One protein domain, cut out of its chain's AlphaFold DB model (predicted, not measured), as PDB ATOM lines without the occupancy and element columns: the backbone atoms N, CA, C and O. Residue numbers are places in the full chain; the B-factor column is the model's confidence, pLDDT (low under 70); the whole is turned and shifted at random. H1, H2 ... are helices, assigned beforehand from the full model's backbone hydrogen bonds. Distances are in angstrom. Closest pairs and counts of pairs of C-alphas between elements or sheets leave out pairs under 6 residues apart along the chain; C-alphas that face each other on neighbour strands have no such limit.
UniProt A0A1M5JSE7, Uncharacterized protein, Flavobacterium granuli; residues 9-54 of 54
ATOM      1  N   ARG A   9     232.165 203.183 166.525       96.81
ATOM      2  CA  ARG A   9     232.680 204.269 165.683       96.81
ATOM      3  C   ARG A   9     233.754 205.093 166.384       96.81
ATOM      4  O   ARG A   9     234.567 205.695 165.695       96.81
ATOM      5  N   GLN A  10     233.824 205.066 167.717       97.50
ATOM      6  CA  GLN A  10     234.887 205.738 168.469       97.50
ATOM      7  C   GLN A  10     236.273 205.222 168.056       97.50
ATOM      8  O   GLN A  10     237.151 206.016 167.743       97.50
ATOM      9  N   LYS A  11     236.442 203.897 167.943       97.56
ATOM     10  CA  LYS A  11     237.709 203.291 167.492       97.56
ATOM     11  C   LYS A  11     238.061 203.656 166.048       97.56
ATOM     12  O   LYS A  11     239.233 203.710 165.696       97.56
ATOM     13  N   ILE A  12     237.047 203.887 165.211       97.31
ATOM     14  CA  ILE A  12     237.238 204.354 163.833       97.31
ATOM     15  C   ILE A  12     237.717 205.809 163.859       97.31
ATOM     16  O   ILE A  12     238.727 206.116 163.234       97.31
ATOM     17  N   ALA A  13     237.061 206.681 164.627       96.50
ATOM     18  CA  ALA A  13     237.459 208.079 164.772       96.50
ATOM     19  C   ALA A  13     238.879 208.232 165.350       96.50
ATOM     20  O   ALA A  13     239.653 209.041 164.856       96.50
ATOM     21  N   GLU A  14     239.252 207.406 166.332       96.75
ATOM     22  CA  GLU A  14     240.598 207.382 166.932       96.75
ATOM     23  C   GLU A  14     241.704 206.976 165.948       96.75
ATOM     24  O   GLU A  14     242.872 207.273 166.183       96.75
ATOM     25  N   SER A  15     241.354 206.303 164.848       97.44
ATOM     26  CA  SER A  15     242.312 205.923 163.805       97.44
ATOM     27  C   SER A  15     242.579 207.026 162.777       97.44
ATOM     28  O   SER A  15     243.499 206.894 161.970       97.44
ATOM     29  N   TRP A  16     241.777 208.096 162.769       97.94
ATOM     30  CA  TRP A  16     241.910 209.197 161.817       97.94
ATOM     31  C   TRP A  16     242.810 210.307 162.375       97.94
ATOM     32  O   TRP A  16     242.868 210.507 163.590       97.94
ATOM     33  N   PRO A  17     243.514 211.062 161.511       97.00
ATOM     34  CA  PRO A  17     244.269 212.226 161.953       97.00
ATOM     35  C   PRO A  17     243.323 213.305 162.498       97.00
ATOM     36  O   PRO A  17     242.256 213.551 161.938       97.00
ATOM     37  N   SER A  18     243.733 213.986 163.568       95.94
ATOM     38  CA  SER A  18     242.955 215.074 164.178       95.94
ATOM     39  C   SER A  18     242.956 216.365 163.351       95.94
ATOM     40  O   SER A  18     242.063 217.194 163.504       95.94
ATOM     41  N   SER A  19     243.947 216.538 162.475       95.25
ATOM     42  CA  SER A  19     244.061 217.649 161.528       95.25
ATOM     43  C   SER A  19     244.850 217.213 160.298       95.25
ATOM     44  O   SER A  19     245.703 216.328 160.385       95.25
ATOM     45  N   ILE A  20     244.614 217.870 159.168       94.38
ATOM     46  CA  ILE A  20     245.322 217.620 157.911       94.38
ATOM     47  C   ILE A  20     246.087 218.892 157.547       94.38
ATOM     48  O   ILE A  20     245.537 219.984 157.642       94.38
ATOM     49  N   GLY A  21     247.357 218.751 157.165       94.62
ATOM     50  CA  GLY A  21     248.126 219.858 156.601       94.62
ATOM     51  C   GLY A  21     247.689 220.115 155.163       94.62
ATOM     52  O   GLY A  21     247.791 219.225 154.322       94.62
ATOM     53  N   ASP A  22     247.205 221.319 154.890       93.56
ATOM     54  CA  ASP A  22     246.595 221.731 153.622       93.56
ATOM     55  C   ASP A  22     247.416 222.800 152.872       93.56
ATOM     56  O   ASP A  22     246.971 223.333 151.854       93.56
ATOM     57  N   SER A  23     248.647 223.075 153.322       95.50
ATOM     58  CA  SER A  23     249.499 224.150 152.792       95.50
ATOM     59  C   SER A  23     249.740 224.051 151.286       95.50
ATOM     60  O   SER A  23     249.640 225.058 150.597       95.50
ATOM     61  N   VAL A  24     249.972 222.842 150.762       97.31
ATOM     62  CA  VAL A  24     250.198 222.605 149.324       97.31
ATOM     63  C   VAL A  24     248.995 223.061 148.497       97.31
ATOM     64  O   VAL A  24     249.159 223.704 147.468       97.31
ATOM     65  N   ALA A  25     247.772 222.812 148.973       96.94
ATOM     66  CA  ALA A  25     246.570 223.271 148.282       96.94
ATOM     67  C   ALA A  25     246.427 224.802 148.325       96.94
ATOM     68  O   ALA A  25     245.955 225.424 147.368       96.94
ATOM     69  N   GLY A  26     246.845 225.410 149.437       95.69
ATOM     70  CA  GLY A  26     246.941 226.857 149.580       95.69
ATOM     71  C   GLY A  26     247.966 227.483 148.632       95.69
ATOM     72  O   GLY A  26     247.710 228.548 148.082       95.69
ATOM     73  N   GLU A  27     249.100 226.827 148.403       96.88
ATOM     74  CA  GLU A  27     250.160 227.313 147.513       96.88
ATOM     75  C   GLU A  27     249.803 227.123 146.033       96.88
ATOM     76  O   GLU A  27     249.885 228.076 145.257       96.88
ATOM     77  N   ASP A  28     249.340 225.931 145.654       97.88
ATOM     78  CA  ASP A  28     249.104 225.570 144.252       97.88
ATOM     79  C   ASP A  28     247.805 226.164 143.696       97.88
ATOM     80  O   ASP A  28     247.732 226.554 142.527       97.88
ATOM     81  N   TRP A  29     246.759 226.230 144.525       96.75
ATOM     82  CA  TRP A  29     245.409 226.595 144.082       96.75
ATOM     83  C   TRP A  29     244.817 227.781 144.844       96.75
ATOM     84  O   TRP A  29     243.649 228.114 144.630       96.75
ATOM     85  N   ASN A  30     245.592 228.427 145.728       95.50
ATOM     86  CA  ASN A  30     245.105 229.482 146.626       95.50
ATOM     87  C   ASN A  30     243.865 229.037 147.422       95.50
ATOM     88  O   ASN A  30     242.948 229.824 147.681       95.50
ATOM     89  N   TRP A  31     243.817 227.751 147.778       96.25
ATOM     90  CA  TRP A  31     242.722 227.192 148.555       96.25
ATOM     91  C   TRP A  31     242.721 227.787 149.967       96.25
ATOM     92  O   TRP A  31     243.759 227.862 150.624       96.25
ATOM     93  N   LYS A  32     241.544 228.231 150.427       94.12
ATOM     94  CA  LYS A  32     241.325 228.762 151.779       94.12
ATOM     95  C   LYS A  32     239.927 228.384 152.276       94.12
ATOM     96  O   LYS A  32     238.964 228.582 151.528       94.12
ATOM     97  N   PRO A  33     239.781 227.887 153.519       94.19
ATOM     98  CA  PRO A  33     238.469 227.622 154.091       94.19
ATOM     99  C   PRO A  33     237.716 228.940 154.303       94.19
ATOM    100  O   PRO A  33     238.280 229.921 154.783       94.19
ATOM    101  N   GLN A  34     236.437 228.969 153.924       95.38
ATOM    102  CA  GLN A  34     235.588 230.166 154.035       95.38
ATOM    103  C   GLN A  34     234.712 230.177 155.290       95.38
ATOM    104  O   GLN A  34     234.180 231.222 155.653       95.38
ATOM    105  N   PHE A  35     234.555 229.024 155.939       95.44
ATOM    106  CA  PHE A  35     233.668 228.847 157.080       95.44
ATOM    107  C   PHE A  35     234.452 228.255 158.241       95.44
ATOM    108  O   PHE A  35     235.101 227.218 158.093       95.44
ATOM    109  N   ASP A  36     234.369 228.915 159.390       96.56
ATOM    110  CA  ASP A  36     234.764 228.340 160.667       96.56
ATOM    111  C   ASP A  36     233.599 227.543 161.285       96.56
ATOM    112  O   ASP A  36     232.532 227.365 160.681       96.56
ATOM    113  N   ILE A  37     233.817 227.022 162.492       97.25
ATOM    114  CA  ILE A  37     232.829 226.192 163.182       97.25
ATOM    115  C   ILE A  37     231.561 226.970 163.557       97.25
ATOM    116  O   ILE A  37     230.466 226.410 163.482       97.25
ATOM    117  N   ASP A  38     231.683 228.251 163.907       97.75
ATOM    118  CA  ASP A  38     230.559 229.079 164.349       97.75
ATOM    119  C   ASP A  38     229.683 229.470 163.155       97.75
ATOM    120  O   ASP A  38     228.462 229.288 163.186       97.75
ATOM    121  N   ALA A  39     230.304 229.923 162.060       97.81
ATOM    122  CA  ALA A  39     229.619 230.239 160.814       97.81
ATOM    123  C   ALA A  39     228.895 229.008 160.251       97.81
ATOM    124  O   ALA A  39     227.713 229.088 159.914       97.81
ATOM    125  N   MET A  40     229.568 227.851 160.215       97.56
ATOM    126  CA  MET A  40     228.959 226.599 159.759       97.56
ATOM    127  C   MET A  40     227.782 226.178 160.649       97.56
ATOM    128  O   MET A  40     226.737 225.774 160.142       97.56
ATOM    129  N   THR A  41     227.916 226.296 161.975       97.75
ATOM    130  CA  THR A  41     226.857 225.913 162.924       97.75
ATOM    131  C   THR A  41     225.594 226.752 162.729       97.75
ATOM    132  O   THR A  41     224.493 226.198 162.692       97.75
ATOM    133  N   ASN A  42     225.742 228.068 162.554       97.62
ATOM    134  CA  ASN A  42     224.611 228.968 162.326       97.62
ATOM    135  C   ASN A  42     223.865 228.617 161.033       97.62
ATOM    136  O   ASN A  42     222.654 228.391 161.075       97.62
ATOM    137  N   ILE A  43     224.597 228.468 159.922       97.25
ATOM    138  CA  ILE A  43     224.025 228.129 158.608       97.25
ATOM    139  C   ILE A  43     223.269 226.797 158.674       97.25
ATOM    140  O   ILE A  43     222.123 226.701 158.244       97.25
ATOM    141  N   MET A  44     223.875 225.765 159.268       97.50
ATOM    142  CA  MET A  44     223.246 224.445 159.361       97.50
ATOM    143  C   MET A  44     221.937 224.478 160.161       97.50
ATOM    144  O   MET A  44     220.969 223.818 159.783       97.50
ATOM    145  N   ILE A  45     221.874 225.241 161.257       97.31
ATOM    146  CA  ILE A  45     220.649 225.375 162.059       97.31
ATOM    147  C   ILE A  45     219.561 226.129 161.286       97.31
ATOM    148  O   ILE A  45     218.391 225.748 161.365       97.31
ATOM    149  N   GLU A  46     219.920 227.190 160.562       96.88
ATOM    150  CA  GLU A  46     218.984 227.959 159.734       96.88
ATOM    151  C   GLU A  46     218.346 227.081 158.652       96.88
ATOM    152  O   GLU A  46     217.119 226.996 158.576       96.88
ATOM    153  N   GLU A  47     219.155 226.330 157.907       96.81
ATOM    154  CA  GLU A  47     218.675 225.439 156.846       96.81
ATOM    155  C   GLU A  47     217.813 224.286 157.383       96.81
ATOM    156  O   GLU A  47     216.782 223.930 156.805       96.81
ATOM    157  N   LEU A  48     218.175 223.712 158.537       97.25
ATOM    158  CA  LEU A  48     217.353 222.680 159.173       97.25
ATOM    159  C   LEU A  48     215.994 223.235 159.621       97.25
ATOM    160  O   LEU A  48     214.982 222.556 159.452       97.25
ATOM    161  N   LYS A  49     215.932 224.468 160.144       96.38
ATOM    162  CA  LYS A  49     214.652 225.110 160.490       96.38
ATOM    163  C   LYS A  49     213.767 225.276 159.260       96.38
ATOM    164  O   LYS A  49     212.582 224.977 159.344       96.38
ATOM    165  N   LEU A  50     214.326 225.696 158.124       95.94
ATOM    166  CA  LEU A  50     213.571 225.802 156.872       95.94
ATOM    167  C   LEU A  50     213.025 224.441 156.421       95.94
ATOM    168  O   LEU A  50     211.875 224.346 156.005       95.94
ATOM    169  N   LYS A  51     213.827 223.379 156.555       95.88
ATOM    170  CA  LYS A  51     213.437 222.024 156.149       95.88
ATOM    171  C   LYS A  51     212.336 221.406 157.016       95.88
ATOM    172  O   LYS A  51     211.539 220.630 156.497       95.88
ATOM    173  N   TYR A  52     212.330 221.684 158.319       94.25
ATOM    174  CA  TYR A  52     211.448 221.013 159.284       94.25
ATOM    175  C   TYR A  52     210.302 221.887 159.825       94.25
ATOM    176  O   TYR A  52     209.446 221.360 160.530       94.25
ATOM    177  N   ASN A  53     210.245 223.180 159.485       80.19
ATOM    178  CA  ASN A  53     209.121 224.068 159.823       80.19
ATOM    179  C   ASN A  53     208.083 224.204 158.683       80.19
ATOM    180  O   ASN A  53     207.318 225.171 158.676       80.19
ATOM    181  N   GLY A  54     208.079 223.267 157.724       58.09
ATOM    182  CA  GLY A  54     207.084 223.142 156.650       58.09
ATOM    183  C   GLY A  54     206.052 222.063 156.937       58.09
ATOM    184  O   GLY A  54     206.473 220.955 157.341       58.09
TER     185      GLY A  54
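Overview. This is residues 9 to 54 of the 54 residues of an uncharacterized protein of Flavobacterium granuli (UniProt A0A1M5JSE7). The long helix H3, together with residues 30 to 36 leading to it, makes one arm of an open L; the short helix H2 is at the corner, and residues 14 to 22 form the other arm, with the short helix H1 at its far end. The helices do not pack into a core, and the space between the two arms is empty. The printed part has 46 residues with three named helices, in the order H1, H2, H3, and no named strand; its class is all helix. It is extended, with a radius of gyration of the C-alphas of 16.1 A, and flat, spanning 43 by 34 by 15 A.

Along the chain. Find C-alpha 37 at (232.829, 226.192, 163.182); from there H3, residues 37 to 52, runs 22.3 A to C-alpha 52 at (211.448, 221.013, 159.284). Go back along the chain to H2, residues 23 to 29, and then to H1, residues 9 to 13, which begins at C-alpha 9 at (232.680, 204.269, 165.683).

Arrangement. Start at H3, the longest helix, and you will find that it touches no helix. H2 and H3 are apart, joined by a short link of 7 residues. H1 and H2 are apart too, joined by a short link of 9 residues. H1 and H3 are likewise apart. Look at the backbone O and N atoms: in H1, H2 and H3 every O i to N i+4 pair is within hydrogen-bond range.

Size, cuts and confidence. The two C-alphas farthest apart, those of Glu 27 and Gly 54, are 44.2 A apart. Residues 9 to 21, of which 9 to 13 belong to H1, stand free, and so do residues 44 to 54, of which 44 to 52 belong to H3. The printed part has no cut and no long link. Its mean pLDDT is 95.3; residue 54, the chain's last, is the one printed residue under 70.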